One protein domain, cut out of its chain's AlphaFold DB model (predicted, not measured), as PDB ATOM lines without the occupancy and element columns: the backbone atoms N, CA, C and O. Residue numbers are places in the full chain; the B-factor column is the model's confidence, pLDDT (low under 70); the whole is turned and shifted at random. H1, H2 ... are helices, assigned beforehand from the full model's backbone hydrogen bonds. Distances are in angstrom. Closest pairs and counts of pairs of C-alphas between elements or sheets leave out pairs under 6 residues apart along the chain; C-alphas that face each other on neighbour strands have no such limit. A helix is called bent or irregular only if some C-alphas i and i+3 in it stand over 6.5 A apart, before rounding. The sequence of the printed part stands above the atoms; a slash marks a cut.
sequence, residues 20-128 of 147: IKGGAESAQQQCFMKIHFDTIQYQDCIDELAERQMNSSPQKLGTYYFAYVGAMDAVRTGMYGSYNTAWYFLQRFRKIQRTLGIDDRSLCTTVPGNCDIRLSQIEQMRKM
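What this domain is: This is residues 20 to 128 of the 147 residues of an uncharacterized protein of Polynucleobacter wuianus (UniProt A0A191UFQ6). Four helices, H1 to H4, make an up-and-down bundle with H3 at its core, and H6 crosses H3 and H4 nearly at right angles on the side away from H2. The short H5 makes a corner piece that joins the end of the bundle to H6 through tight links. The printed part has 109 residues with six named helices, H1 to H6 in chain order, and no named strand; the class is all helix. The whole is compact, with a radius of gyration of the C-alphas of 12.5 A, and rounded, spanning 33 by 29 by 22 A.

Where its parts are: Start with the longest helix, H3, residues 57 to 76: find C-alpha 57 at (27.091, 13.329, 28.149) and go 29.2 A to C-alpha 76. H4, residues 82 to 100, is 26.6 A long. Before H3 come H1, residues 20 to 36, which begins at C-alpha 20 at (23.333, 5.731, 27.849) and is 23.8 A long, and H2, residues 39 to 52, 20.2 A. H1 is irregular: it has a kink of 50 degrees near residue 30, and C-alphas 30 and 33 are 7.7 A apart. After H4 come H5, residues 104 to 109, 8.8 A, and H6, residues 115 to 127, 18.5 A, which ends at C-alpha 127 at (47.370, -3.286, 28.609).

How they stand to each other: In the bundle of H1 to H4, each helix runs against the one before it. H3 touches H4 at a shallow tilt of 27 degrees, opposite ways; look at the C-alphas of Tyr 68 and Ala 86, the closest, 4.7 A apart. H3 touches H1 the same way at 35.4 degrees, only just a steep tilt; their closest C-alphas, of Ile 20 and Gly 62, are 4.1 A apart. H2 and H3 form a helical hairpin at a shallow tilt of 9 degrees, closest at the C-alphas of Ala 50 and Lys 60, 5.2 A. H2 touches H4 with residues 39 to 43 alone. H6 is about perpendicular to H3, at 85 degrees, and close but not clearly touching: the closest C-alphas, of Val 69 and Arg 118, are 7.6 A apart. H5 and H6 are a hairpin at a steep tilt of 40 degrees, where H6 touches with residues 115 to 119 alone; the C-alphas of Cys 108 and Cys 115 come closest, at 5.8 A. H2 and H6 are apart. In H2, H5 and H6 every O i to N i+4 pair is within hydrogen-bond range; H1 has 9 of 13, H3 15 of 16 and H4 14 of 15.

The domain as a whole: The C-alphas farthest apart are those of Asn 55 and Gly 78, 35.5 A. The printed part has no cut, and its five links between helices are tight. The mean pLDDT of the printed part is 95.6, and no printed residue is under 70.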
ATOM      1  N   ILE A  20      22.202   6.479  28.425       98.25
ATOM      2  CA  ILE A  20      23.333   5.731  27.849       98.25
ATOM      3  C   ILE A  20      22.801   4.655  26.899       98.25
ATOM      4  O   ILE A  20      23.268   4.540  25.767       98.25
ATOM      5  N   LYS A  21      21.786   3.902  27.321       98.19
ATOM      6  CA  LYS A  21      21.140   2.893  26.484       98.19
ATOM      7  C   LYS A  21      20.551   3.503  25.207       98.19
ATOM      8  O   LYS A  21      20.854   3.017  24.123       98.19
ATOM      9  N   GLY A  22      19.828   4.619  25.303       97.69
ATOM     10  CA  GLY A  22      19.280   5.315  24.132       97.69
ATOM     11  C   GLY A  22      20.355   5.820  23.157       97.69
ATOM     12  O   GLY A  22      20.172   5.767  21.938       97.69
ATOM     13  N   GLY A  23      21.511   6.259  23.668       98.19
ATOM     14  CA  GLY A  23      22.673   6.595  22.839       98.19
ATOM     15  C   GLY A  23      23.238   5.379  22.098       98.19
ATOM     16  O   GLY A  23      23.479   5.440  20.891       98.19
ATOM     17  N   ALA A  24      23.381   4.250  22.796       98.56
ATOM     18  CA  ALA A  24      23.833   2.993  22.203       98.56
ATOM     19  C   ALA A  24      22.864   2.463  21.131       98.56
ATOM     20  O   ALA A  24      23.299   2.086  20.045       98.56
ATOM     21  N   GLU A  25      21.557   2.490  21.395       98.44
ATOM     22  CA  GLU A  25      20.519   2.094  20.434       98.44
ATOM     23  C   GLU A  25      20.530   2.993  19.190       98.44
ATOM     24  O   GLU A  25      20.451   2.499  18.063       98.44
ATOM     25  N   SER A  26      20.717   4.305  19.369       98.00
ATOM     26  CA  SER A  26      20.846   5.250  18.251       98.00
ATOM     27  C   SER A  26      22.056   4.925  17.372       98.00
ATOM     28  O   SER A  26      21.951   4.929  16.144       98.00
ATOM     29  N   ALA A  27      23.198   4.610  17.988       98.44
ATOM     30  CA  ALA A  27      24.418   4.223  17.286       98.44
ATOM     31  C   ALA A  27      24.260   2.891  16.543       98.44
ATOM     32  O   ALA A  27      24.694   2.765  15.393       98.44
ATOM     33  N   GLN A  28      23.584   1.921  17.166       98.19
ATOM     34  CA  GLN A  28      23.249   0.648  16.540       98.19
ATOM     35  C   GLN A  28      22.423   0.846  15.270       98.19
ATOM     36  O   GLN A  28      22.764   0.307  14.221       98.19
ATOM     37  N   GLN A  29      21.358   1.638  15.357       98.06
ATOM     38  CA  GLN A  29      20.423   1.837  14.253       98.06
ATOM     39  C   GLN A  29      21.032   2.639  13.099       98.06
ATOM     40  O   GLN A  29      20.780   2.325  11.938       98.06
ATOM     41  N   GLN A  30      21.823   3.672  13.401       98.25
ATOM     42  CA  GLN A  30      22.285   4.621  12.384       98.25
ATOM     43  C   GLN A  30      23.647   4.264  11.788       98.25
ATOM     44  O   GLN A  30      23.885   4.537  10.611       98.25
ATOM     45  N   CYS A  31      24.544   3.669  12.577       98.12
ATOM     46  CA  CYS A  31      25.942   3.530  12.176       98.12
ATOM     47  C   CYS A  31      26.413   2.084  12.053       98.12
ATOM     48  O   CYS A  31      27.309   1.836  11.251       98.12
ATOM     49  N   PHE A  32      25.835   1.122  12.784       95.75
ATOM     50  CA  PHE A  32      26.411  -0.227  12.898       95.75
ATOM     51  C   PHE A  32      26.679  -0.909  11.554       95.75
ATOM     52  O   PHE A  32      27.762  -1.448  11.365       95.75
ATOM     53  N   MET A  33      25.768  -0.798  10.583       94.81
ATOM     54  CA  MET A  33      25.948  -1.430   9.270       94.81
ATOM     55  C   MET A  33      27.207  -0.978   8.525       94.81
ATOM     56  O   MET A  33      27.761  -1.756   7.752       94.81
ATOM     57  N   LYS A  34      27.692   0.248   8.762       95.19
ATOM     58  CA  LYS A  34      28.899   0.771   8.104       95.19
ATOM     59  C   LYS A  34      30.138  -0.035   8.468       95.19
ATOM     60  O   LYS A  34      31.011  -0.203   7.622       95.19
ATOM     61  N   ILE A  35      30.166  -0.608   9.675       93.25
ATOM     62  CA  ILE A  35      31.297  -1.412  10.125       93.25
ATOM     63  C   ILE A  35      31.479  -2.681   9.307       93.25
ATOM     64  O   ILE A  35      32.516  -3.287   9.426       93.25
ATOM     65  N   HIS A  36      30.528  -3.120   8.485       88.81
ATOM     66  CA  HIS A  36      30.752  -4.278   7.615       88.81
ATOM     67  C   HIS A  36      31.448  -3.922   6.299       88.81
ATOM     68  O   HIS A  36      31.883  -4.818   5.579       88.81
ATOM     69  N   PHE A  37      31.556  -2.630   5.987       87.69
ATOM     70  CA  PHE A  37      32.124  -2.139   4.735       87.69
ATOM     71  C   PHE A  37      33.441  -1.411   4.971       87.69
ATOM     72  O   PHE A  37      34.414  -1.662   4.270       87.69
ATOM     73  N   ASP A  38      33.464  -0.519   5.960       91.25
ATOM     74  CA  ASP A  38      34.572   0.400   6.174       91.25
ATOM     75  C   ASP A  38      34.588   0.878   7.634       91.25
ATOM     76  O   ASP A  38      33.620   1.448   8.151       91.25
ATOM     77  N   THR A  39      35.704   0.627   8.314       93.44
ATOM     78  CA  THR A  39      35.884   0.979   9.724       93.44
ATOM     79  C   THR A  39      36.081   2.480   9.939       93.44
ATOM     80  O   THR A  39      35.734   2.975  11.013       93.44
ATOM     81  N   ILE A  40      36.530   3.220   8.918       92.75
ATOM     82  CA  ILE A  40      36.625   4.685   8.928       92.75
ATOM     83  C   ILE A  40      35.236   5.302   8.786       92.75
ATOM     84  O   ILE A  40      34.832   6.080   9.644       92.75
ATOM     85  N   GLN A  41      34.437   4.874   7.801       94.69
ATOM     86  CA  GLN A  41      33.057   5.372   7.661       94.69
ATOM     87  C   GLN A  41      32.199   5.068   8.890       94.69
ATOM     88  O   GLN A  41      31.301   5.838   9.246       94.69
ATOM     89  N   TYR A  42      32.440   3.922   9.529       97.19
ATOM     90  CA  TYR A  42      31.820   3.615  10.808       97.19
ATOM     91  C   TYR A  42      32.230   4.617  11.887       97.19
ATOM     92  O   TYR A  42      31.361   5.150  12.578       97.19
ATOM     93  N   GLN A  43      33.531   4.889  12.012       97.00
ATOM     94  CA  GLN A  43      34.059   5.842  12.979       97.00
ATOM     95  C   GLN A  43      33.467   7.244  12.779       97.00
ATOM     96  O   GLN A  43      32.937   7.811  13.734       97.00
ATOM     97  N   ASP A  44      33.471   7.746  11.544       97.25
ATOM     98  CA  ASP A  44      32.965   9.077  11.200       97.25
ATOM     99  C   ASP A  44      31.472   9.209  11.525       97.25
ATOM    100  O   ASP A  44      31.060  10.151  12.198       97.25
ATOM    101  N   CYS A  45      30.657   8.208  11.163       98.38
ATOM    102  CA  CYS A  45      29.229   8.194  11.500       98.38
ATOM    103  C   CYS A  45      28.983   8.277  13.011       98.38
ATOM    104  O   CYS A  45      28.081   8.984  13.469       98.38
ATOM    105  N   ILE A  46      29.766   7.530  13.795       98.50
ATOM    106  CA  ILE A  46      29.649   7.530  15.252       98.50
ATOM    107  C   ILE A  46      30.029   8.898  15.820       98.50
ATOM    108  O   ILE A  46      29.326   9.387  16.707       98.50
ATOM    109  N   ASP A  47      31.113   9.508  15.344       98.06
ATOM    110  CA  ASP A  47      31.531  10.827  15.815       98.06
ATOM    111  C   ASP A  47      30.498  11.899  15.461       98.06
ATOM    112  O   ASP A  47      30.076  12.631  16.356       98.06
ATOM    113  N   GLU A  48      29.979  11.918  14.233       97.94
ATOM    114  CA  GLU A  48      28.893  12.822  13.828       97.94
ATOM    115  C   GLU A  48      27.624  12.624  14.676       97.94
ATOM    116  O   GLU A  48      26.956  13.581  15.087       97.94
ATOM    117  N   LEU A  49      27.258  11.374  14.980       97.81
ATOM    118  CA  LEU A  49      26.130  11.080  15.865       97.81
ATOM    119  C   LEU A  49      26.384  11.591  17.292       97.81
ATOM    120  O   LEU A  49      25.506  12.208  17.895       97.81
ATOM    121  N   ALA A  50      27.582  11.364  17.822       97.00
ATOM    122  CA  ALA A  50      27.989  11.798  19.152       97.00
ATOM    123  C   ALA A  50      28.123  13.331  19.258       97.00
ATOM    124  O   ALA A  50      27.920  13.915  20.327       97.00
ATOM    125  N   GLU A  51      28.467  14.009  18.165       94.88
ATOM    126  CA  GLU A  51      28.474  15.466  18.062       94.88
ATOM    127  C   GLU A  51      27.065  16.036  18.106       94.88
ATOM    128  O   GLU A  51      26.832  16.955  18.880       94.88
ATOM    129  N   ARG A  52      26.085  15.435  17.422       94.56
ATOM    130  CA  ARG A  52      24.671  15.858  17.514       94.56
ATOM    131  C   ARG A  52      24.084  15.743  18.929       94.56
ATOM    132  O   ARG A  52      23.106  16.413  19.248       94.56
ATOM    133  N   GLN A  53      24.708  14.958  19.807       91.12
ATOM    134  CA  GLN A  53      24.332  14.777  21.214       91.12
ATOM    135  C   GLN A  53      25.002  15.801  22.161       91.12
ATOM    136  O   GLN A  53      25.202  15.494  23.336       91.12
ATOM    137  N   MET A  54      25.362  17.008  21.684       74.44
ATOM    138  CA  MET A  54      26.190  18.006  22.405       74.44
ATOM    139  C   MET A  54      25.821  18.209  23.885       74.44
ATOM    140  O   MET A  54      26.707  18.407  24.713       74.44
ATOM    141  N   ASN A  55      24.531  18.128  24.224       80.38
ATOM    142  CA  ASN A  55      24.014  18.437  25.558       80.38
ATOM    143  C   ASN A  55      23.781  17.208  26.459       80.38
ATOM    144  O   ASN A  55      23.398  17.376  27.613       80.38
ATOM    145  N   SER A  56      24.011  15.979  25.976       90.69
ATOM    146  CA  SER A  56      23.830  14.756  26.772       90.69
ATOM    147  C   SER A  56      25.111  13.925  26.812       90.69
ATOM    148  O   SER A  56      25.352  13.042  25.987       90.69
ATOM    149  N   SER A  57      25.930  14.177  27.839       94.81
ATOM    150  CA  SER A  57      27.091  13.329  28.149       94.81
ATOM    151  C   SER A  57      26.715  11.842  28.311       94.81
ATOM    152  O   SER A  57      27.447  11.008  27.780       94.81
ATOM    153  N   PRO A  58      25.592  11.473  28.967       97.25
ATOM    154  CA  PRO A  58      25.145  10.080  29.026       97.25
ATOM    155  C   PRO A  58      24.860   9.454  27.652       97.25
ATOM    156  O   PRO A  58      25.375   8.376  27.369       97.25
ATOM    157  N   GLN A  59      24.119  10.126  26.760       97.81
ATOM    158  CA  GLN A  59      23.882   9.596  25.407       97.81
ATOM    159  C   GLN A  59      25.192   9.433  24.637       97.81
ATOM    160  O   GLN A  59      25.425   8.394  24.024       97.81
ATOM    161  N   LYS A  60      26.089  10.418  24.747       98.00
ATOM    162  CA  LYS A  60      27.404  10.385  24.103       98.00
ATOM    163  C   LYS A  60      28.265   9.220  24.592       98.00
ATOM    164  O   LYS A  60      28.935   8.567  23.793       98.00
ATOM    165  N   LEU A  61      28.215   8.922  25.895       98.44
ATOM    166  CA  LEU A  61      28.838   7.727  26.468       98.44
ATOM    167  C   LEU A  61      28.272   6.454  25.828       98.44
ATOM    168  O   LEU A  61      29.049   5.601  25.409       98.44
ATOM    169  N   GLY A  62      26.947   6.349  25.714       98.44
ATOM    170  CA  GLY A  62      26.272   5.231  25.056       98.44
ATOM    171  C   GLY A  62      26.720   5.011  23.617       98.44
ATOM    172  O   GLY A  62      27.115   3.905  23.251       98.44
ATOM    173  N   THR A  63      26.730   6.086  22.830       98.75
ATOM    174  CA  THR A  63      27.154   6.093  21.425       98.75
ATOM    175  C   THR A  63      28.582   5.572  21.260       98.75
ATOM    176  O   THR A  63      28.817   4.626  20.510       98.75
ATOM    177  N   TYR A  64      29.545   6.125  22.008       98.75
ATOM    178  CA  TYR A  64      30.941   5.683  21.922       98.75
ATOM    179  C   TYR A  64      31.175   4.293  22.513       98.75
ATOM    180  O   TYR A  64      32.017   3.549  22.012       98.75
ATOM    181  N   TYR A  65      30.454   3.922  23.572       98.75
ATOM    182  CA  TYR A  65      30.577   2.587  24.145       98.75
ATOM    183  C   TYR A  65      30.066   1.517  23.176       98.75
ATOM    184  O   TYR A  65      30.752   0.520  22.951       98.75
ATOM    185  N   PHE A  66      28.919   1.750  22.532       98.75
ATOM    186  CA  PHE A  66      28.432   0.880  21.464       98.75
ATOM    187  C   PHE A  66      29.440   0.785  20.315       98.75
ATOM    188  O   PHE A  66      29.706  -0.309  19.822       98.75
ATOM    189  N   ALA A  67      30.056   1.909  19.940       98.50
ATOM    190  CA  ALA A  67      31.054   1.942  18.881       98.50
ATOM    191  C   ALA A  67      32.274   1.055  19.158       98.50
ATOM    192  O   ALA A  67      32.721   0.297  18.296       98.50
ATOM    193  N   TYR A  68      32.770   1.096  20.396       98.44
ATOM    194  CA  TYR A  68      33.804   0.178  20.863       98.44
ATOM    195  C   TYR A  68      33.359  -1.288  20.766       98.44
ATOM    196  O   TYR A  68      34.113  -2.121  20.269       98.44
ATOM    197  N   VAL A  69      32.141  -1.610  21.223       98.00
ATOM    198  CA  VAL A  69      31.616  -2.984  21.190       98.00
ATOM    199  C   VAL A  69      31.536  -3.505  19.755       98.00
ATOM    200  O   VAL A  69      32.062  -4.582  19.481       98.00
ATOM    201  N   GLY A  70      30.952  -2.730  18.837       97.12
ATOM    202  CA  GLY A  70      30.857  -3.110  17.428       97.12
ATOM    203  C   GLY A  70      32.230  -3.336  16.796       97.12
ATOM    204  O   GLY A  70      32.453  -4.351  16.136       97.12
ATOM    205  N   ALA A  71      33.186  -2.447  17.072       97.38
ATOM    206  CA  ALA A  71      34.557  -2.595  16.597       97.38
ATOM    207  C   ALA A  71      35.250  -3.846  17.159       97.38
ATOM    208  O   ALA A  71      35.898  -4.569  16.407       97.38
ATOM    209  N   MET A  72      35.067  -4.167  18.442       96.56
ATOM    210  CA  MET A  72      35.611  -5.395  19.032       96.56
ATOM    211  C   MET A  72      35.000  -6.674  18.456       96.56
ATOM    212  O   MET A  72      35.684  -7.700  18.408       96.56
ATOM    213  N   ASP A  73      33.741  -6.642  18.024       94.50
ATOM    214  CA  ASP A  73      33.137  -7.773  17.319       94.50
ATOM    215  C   ASP A  73      33.743  -7.927  15.911       94.50
ATOM    216  O   ASP A  73      34.086  -9.043  15.520       94.50
ATOM    217  N   ALA A  74      34.008  -6.822  15.204       94.81
ATOM    218  CA  ALA A  74      34.692  -6.830  13.904       94.81
ATOM    219  C   ALA A  74      36.178  -7.250  13.986       94.81
ATOM    220  O   ALA A  74      36.713  -7.842  13.043       94.81
ATOM    221  N   VAL A  75      36.841  -7.029  15.129       93.69
ATOM    222  CA  VAL A  75      38.188  -7.572  15.393       93.69
ATOM    223  C   VAL A  75      38.177  -9.096  15.325       93.69
ATOM    224  O   VAL A  75      39.088  -9.690  14.750       93.69
ATOM    225  N   ARG A  76      37.139  -9.753  15.862       88.19
ATOM    226  CA  ARG A  76      37.052 -11.226  15.846       88.19
ATOM    227  C   ARG A  76      36.930 -11.792  14.436       88.19
ATOM    228  O   ARG A  76      37.381 -12.906  14.199       88.19
ATOM    229  N   THR A  77      36.337 -11.037  13.516       88.25
ATOM    230  CA  THR A  77      36.203 -11.429  12.108       88.25
ATOM    231  C   THR A  77      37.395 -10.990  11.256       88.25
ATOM    232  O   THR A  77      37.354 -11.143  10.040       88.25
ATOM    233  N   GLY A  78      38.453 -10.442  11.868       88.94
ATOM    234  CA  GLY A  78      39.677 -10.043  11.172       88.94
ATOM    235  C   GLY A  78      39.518  -8.804  10.293       88.94
ATOM    236  O   GLY A  78      40.281  -8.630   9.344       88.94
ATOM    237  N   MET A  79      38.535  -7.942  10.569       90.69
ATOM    238  CA  MET A  79      38.311  -6.774   9.727       90.69
ATOM    239  C   MET A  79      39.436  -5.749   9.880       90.69
ATOM    240  O   MET A  79      39.766  -5.326  10.993       90.69
ATOM    241  N   TYR A  80      39.983  -5.299   8.753       91.19
ATOM    242  CA  TYR A  80      41.020  -4.278   8.732       91.19
ATOM    243  C   TYR A  80      40.554  -2.970   9.395       91.19
ATOM    244  O   TYR A  80      39.421  -2.518   9.224       91.19
ATOM    245  N   GLY A  81      41.424  -2.385  10.217       92.50
ATOM    246  CA  GLY A  81      41.150  -1.155  10.962       92.50
ATOM    247  C   GLY A  81      40.250  -1.300  12.193       92.50
ATOM    248  O   GLY A  81      40.245  -0.412  13.039       92.50
ATOM    249  N   SER A  82      39.566  -2.432  12.385       95.06
ATOM    250  CA  SER A  82      38.625  -2.612  13.506       95.06
ATOM    251  C   SER A  82      39.284  -2.461  14.881       95.06
ATOM    252  O   SER A  82      38.714  -1.845  15.780       95.06
ATOM    253  N   TYR A  83      40.518  -2.947  15.043       95.12
ATOM    254  CA  TYR A  83      41.266  -2.798  16.290       95.12
ATOM    255  C   TYR A  83      41.638  -1.330  16.567       95.12
ATOM    256  O   TYR A  83      41.555  -0.872  17.708       95.12
ATOM    257  N   ASN A  84      41.982  -0.566  15.526       95.62
ATOM    258  CA  ASN A  84      42.238   0.871  15.618       95.62
ATOM    259  C   ASN A  84      40.981   1.636  16.019       95.62
ATOM    260  O   ASN A  84      41.032   2.440  16.949       95.62
ATOM    261  N   THR A  85      39.854   1.341  15.375       96.62
ATOM    262  CA  THR A  85      38.556   1.944  15.690       96.62
ATOM    263  C   THR A  85      38.107   1.602  17.113       96.62
ATOM    264  O   THR A  85      37.639   2.470  17.851       96.62
ATOM    265  N   ALA A  86      38.316   0.363  17.562       97.44
ATOM    266  CA  ALA A  86      38.040  -0.025  18.940       97.44
ATOM    267  C   ALA A  86      38.915   0.770  19.925       97.44
ATOM    268  O   ALA A  86      38.400   1.347  20.884       97.44
ATOM    269  N   TRP A  87      40.221   0.884  19.668       97.06
ATOM    270  CA  TRP A  87      41.116   1.680  20.510       97.06
ATOM    271  C   TRP A  87      40.712   3.163  20.541       97.06
ATOM    272  O   TRP A  87      40.679   3.786  21.606       97.06
ATOM    273  N   TYR A  88      40.335   3.718  19.386       96.81
ATOM    274  CA  TYR A  88      39.859   5.091  19.225       96.81
ATOM    275  C   TYR A  88      38.641   5.397  20.107       96.81
ATOM    276  O   TYR A  88      38.611   6.427  20.797       96.81
ATOM    277  N   PHE A  89      37.655   4.496  20.132       98.06
ATOM    278  CA  PHE A  89      36.457   4.661  20.953       98.06
ATOM    279  C   PHE A  89      36.669   4.306  22.420       98.06
ATOM    280  O   PHE A  89      36.056   4.950  23.275       98.06
ATOM    281  N   LEU A  90      37.590   3.388  22.739       97.94
ATOM    282  CA  LEU A  90      37.984   3.103  24.119       97.94
ATOM    283  C   LEU A  90      38.405   4.382  24.845       97.94
ATOM    284  O   LEU A  90      37.892   4.677  25.923       97.94
ATOM    285  N   GLN A  91      39.283   5.187  24.246       96.81
ATOM    286  CA  GLN A  91      39.733   6.435  24.872       96.81
ATOM    287  C   GLN A  91      38.583   7.433  25.080       96.81
ATOM    288  O   GLN A  91      38.492   8.079  26.131       96.81
ATOM    289  N   ARG A  92      37.676   7.534  24.101       97.50
ATOM    290  CA  ARG A  92      36.546   8.475  24.116       97.50
ATOM    291  C   ARG A  92      35.512   8.122  25.166       97.50
ATOM    292  O   ARG A  92      35.211   8.963  26.018       97.50
ATOM    293  N   PHE A  93      35.006   6.888  25.161       97.81
ATOM    294  CA  PHE A  93      33.985   6.497  26.129       97.81
ATOM    295  C   PHE A  93      34.559   6.534  27.549       97.81
ATOM    296  O   PHE A  93      33.886   7.000  28.462       97.81
ATOM    297  N   ARG A  94      35.833   6.154  27.745       97.75
ATOM    298  CA  ARG A  94      36.482   6.170  29.066       97.75
ATOM    299  C   ARG A  94      36.582   7.555  29.672       97.75
ATOM    300  O   ARG A  94      36.435   7.697  30.886       97.75
ATOM    301  N   LYS A  95      36.833   8.576  28.851       96.94
ATOM    302  CA  LYS A  95      36.850   9.966  29.311       96.94
ATOM    303  C   LYS A  95      35.495  10.350  29.907       96.94
ATOM    304  O   LYS A  95      35.457  10.818  31.040       96.94
ATOM    305  N   ILE A  96      34.409  10.090  29.182       97.38
ATOM    306  CA  ILE A  96      33.051  10.452  29.609       97.38
ATOM    307  C   ILE A  96      32.596   9.590  30.790       97.38
ATOM    308  O   ILE A  96      32.067  10.108  31.769       97.38
ATOM    309  N   GLN A  97      32.863   8.285  30.735       97.69
ATOM    310  CA  GLN A  97      32.530   7.333  31.789       97.69
ATOM    311  C   GLN A  97      33.095   7.766  33.147       97.69
ATOM    312  O   GLN A  97      32.365   7.776  34.136       97.69
ATOM    313  N   ARG A  98      34.375   8.169  33.190       97.19
ATOM    314  CA  ARG A  98      35.013   8.666  34.420       97.19
ATOM    315  C   ARG A  98      34.346   9.935  34.939       97.19
ATOM    316  O   ARG A  98      34.141  10.048  36.139       97.19
ATOM    317  N   THR A  99      33.988  10.863  34.053       95.81
ATOM    318  CA  THR A  99      33.286  12.098  34.433       95.81
ATOM    319  C   THR A  99      31.899  11.819  35.013       95.81
ATOM    320  O   THR A  99      31.490  12.501  35.944       95.81
ATOM    321  N   LEU A 100      31.192  10.813  34.495       95.25
ATOM    322  CA  LEU A 100      29.858  10.432  34.969       95.25
ATOM    323  C   LEU A 100      29.877   9.478  36.175       95.25
ATOM    324  O   LEU A 100      28.816   9.175  36.713       95.25
ATOM    325  N   GLY A 101      31.049   8.985  36.593       96.00
ATOM    326  CA  GLY A 101      31.172   8.050  37.715       96.00
ATOM    327  C   GLY A 101      30.501   6.692  37.477       96.00
ATOM    328  O   GLY A 101      30.112   6.034  38.436       96.00
ATOM    329  N   ILE A 102      30.340   6.277  36.217       96.44
ATOM    330  CA  ILE A 102      29.697   5.005  35.858       96.44
ATOM    331  C   ILE A 102      30.739   3.886  35.873       96.44
ATOM    332  O   ILE A 102      31.740   3.956  35.159       96.44
ATOM    333  N   ASP A 103      30.512   2.832  36.650       96.56
ATOM    334  CA  ASP A 103      31.395   1.667  36.665       96.56
ATOM    335  C   ASP A 103      31.242   0.809  35.393       96.56
ATOM    336  O   ASP A 103      30.255   0.889  34.657       96.56
ATOM    337  N   ASP A 104      32.242  -0.029  35.118       97.12
ATOM    338  CA  ASP A 104      32.289  -0.824  33.887       97.12
ATOM    339  C   ASP A 104      31.164  -1.855  33.804       97.12
ATOM    340  O   ASP A 104      30.682  -2.170  32.711       97.12
ATOM    341  N   ARG A 105      30.747  -2.398  34.952       97.44
ATOM    342  CA  ARG A 105      29.736  -3.449  35.015       97.44
ATOM    343  C   ARG A 105      28.385  -2.868  34.626       97.44
ATOM    344  O   ARG A 105      27.728  -3.474  33.776       97.44
ATOM    345  N   SER A 106      28.041  -1.703  35.180       97.44
ATOM    346  CA  SER A 106      26.845  -0.922  34.856       97.44
ATOM    347  C   SER A 106      26.842  -0.470  33.399       97.44
ATOM    348  O   SER A 106      25.880  -0.759  32.688       97.44
ATOM    349  N   LEU A 107      27.934   0.133  32.908       98.06
ATOM    350  CA  LEU A 107      28.051   0.525  31.498       98.06
ATOM    351  C   LEU A 107      27.831  -0.669  30.562       98.06
ATOM    352  O   LEU A 107      27.109  -0.567  29.579       98.06
ATOM    353  N   CYS A 108      28.388  -1.834  30.892       98.25
ATOM    354  CA  CYS A 108      28.223  -3.003  30.041       98.25
ATOM    355  C   CYS A 108      26.769  -3.466  29.889       98.25
ATOM    356  O   CYS A 108      26.400  -3.979  28.834       98.25
ATOM    357  N   THR A 109      25.927  -3.260  30.907       97.06
ATOM    358  CA  THR A 109      24.505  -3.638  30.830       97.06
ATOM    359  C   THR A 109      23.700  -2.811  29.829       97.06
ATOM    360  O   THR A 109      22.620  -3.243  29.432       97.06
ATOM    361  N   THR A 110      24.209  -1.659  29.374       97.94
ATOM    362  CA  THR A 110      23.480  -0.778  28.448       97.94
ATOM    363  C   THR A 110      23.534  -1.250  26.997       97.94
ATOM    364  O   THR A 110      22.861  -0.676  26.147       97.94
ATOM    365  N   VAL A 111      24.328  -2.284  26.694       97.81
ATOM    366  CA  VAL A 111      24.392  -2.931  25.379       97.81
ATOM    367  C   VAL A 111      24.143  -4.431  25.575       97.81
ATOM    368  O   VAL A 111      24.844  -5.051  26.375       97.81
ATOM    369  N   PRO A 112      23.209  -5.081  24.857       95.56
ATOM    370  CA  PRO A 112      22.966  -6.521  25.006       95.56
ATOM    371  C   PRO A 112      24.208  -7.356  24.673       95.56
ATOM    372  O   PRO A 112      24.845  -7.100  23.658       95.56
ATOM    373  N   GLY A 113      24.572  -8.343  25.495       94.62
ATOM    374  CA  GLY A 113      25.697  -9.257  25.241       94.62
ATOM    375  C   GLY A 113      26.383  -9.759  26.515       94.62
ATOM    376  O   GLY A 113      25.969  -9.431  27.626       94.62
ATOM    377  N   ASN A 114      27.436 -10.569  26.363       96.38
ATOM    378  CA  ASN A 114      28.183 -11.109  27.501       96.38
ATOM    379  C   ASN A 114      29.159 -10.063  28.059       96.38
ATOM    380  O   ASN A 114      30.110  -9.650  27.389       96.38
ATOM    381  N   CYS A 115      28.936  -9.668  29.308       97.62
ATOM    382  CA  CYS A 115      29.749  -8.643  29.934       97.62
ATOM    383  C   CYS A 115      31.098  -9.113  30.450       97.62
ATOM    384  O   CYS A 115      32.036  -8.330  30.385       97.62
ATOM    385  N   ASP A 116      31.254 -10.365  30.864       97.56
ATOM    386  CA  ASP A 116      32.558 -10.872  31.302       97.56
ATOM    387  C   ASP A 116      33.562 -10.835  30.143       97.56
ATOM    388  O   ASP A 116      34.699 -10.384  30.296       97.56
ATOM    389  N   ILE A 117      33.101 -11.194  28.940       95.62
ATOM    390  CA  ILE A 117      33.900 -11.098  27.715       95.62
ATOM    391  C   ILE A 117      34.274  -9.641  27.419       95.62
ATOM    392  O   ILE A 117      35.444  -9.348  27.176       95.62
ATOM    393  N   ARG A 118      33.310  -8.712  27.460       96.25
ATOM    394  CA  ARG A 118      33.570  -7.289  27.166       96.25
ATOM    395  C   ARG A 118      34.512  -6.645  28.172       96.25
ATOM    396  O   ARG A 118      35.413  -5.910  27.778       96.25
ATOM    397  N   LEU A 119      34.327  -6.929  29.459       97.38
ATOM    398  CA  LEU A 119      35.207  -6.438  30.516       97.38
ATOM    399  C   LEU A 119      36.629  -6.981  30.334       97.38
ATOM    400  O   LEU A 119      37.589  -6.218  30.426       97.38
ATOM    401  N   SER A 120      36.770  -8.259  29.967       96.56
ATOM    402  CA  SER A 120      38.069  -8.840  29.618       96.56
ATOM    403  C   SER A 120      38.705  -8.161  28.398       96.56
ATOM    404  O   SER A 120      39.891  -7.848  28.425       96.56
ATOM    405  N   GLN A 121      37.944  -7.903  27.332       95.31
ATOM    406  CA  GLN A 121      38.443  -7.236  26.118       95.31
ATOM    407  C   GLN A 121      38.938  -5.815  26.389       95.31
ATOM    408  O   GLN A 121      39.992  -5.407  25.898       95.31
ATOM    409  N   ILE A 122      38.190  -5.070  27.199       96.06
ATOM    410  CA  ILE A 122      38.564  -3.735  27.655       96.06
ATOM    411  C   ILE A 122      39.899  -3.788  28.397       96.06
ATOM    412  O   ILE A 122      40.790  -2.981  28.132       96.06
ATOM    413  N   GLU A 123      40.030  -4.719  29.340       95.38
ATOM    414  CA  GLU A 123      41.221  -4.839  30.174       95.38
ATOM    415  C   GLU A 123      42.444  -5.272  29.358       95.38
ATOM    416  O   GLU A 123      43.540  -4.744  29.551       95.38
ATOM    417  N   GLN A 124      42.259  -6.186  28.404       93.69
ATOM    418  CA  GLN A 124      43.304  -6.577  27.458       93.69
ATOM    419  C   GLN A 124      43.770  -5.379  26.630       93.69
ATOM    420  O   GLN A 124      44.959  -5.070  26.617       93.69
ATOM    421  N   MET A 125      42.844  -4.646  26.007       94.38
ATOM    422  CA  MET A 125      43.191  -3.499  25.166       94.38
ATOM    423  C   MET A 125      43.866  -2.372  25.960       94.38
ATOM    424  O   MET A 125      44.770  -1.722  25.444       94.38
ATOM    425  N   ARG A 126      43.495  -2.164  27.233       89.88
ATOM    426  CA  ARG A 126      44.167  -1.199  28.126       89.88
ATOM    427  C   ARG A 126      45.632  -1.529  28.397       89.88
ATOM    428  O   ARG A 126      46.403  -0.615  28.679       89.88
ATOM    429  N   LYS A 127      45.998  -2.811  28.374       91.75
ATOM    430  CA  LYS A 127      47.370  -3.286  28.609       91.75
ATOM    431  C   LYS A 127      48.226  -3.278  27.347       91.75
ATOM    432  O   LYS A 127      49.439  -3.437  27.437       91.75
ATOM    433  N   MET A 128      47.604  -3.125  26.184       89.00
ATOM    434  CA  MET A 128      48.290  -3.144  24.902       89.00
ATOM    435  C   MET A 128      48.756  -1.742  24.497       89.00
ATOM    436  O   MET A 128      48.110  -0.747  24.845       89.00
TER     437      MET A 128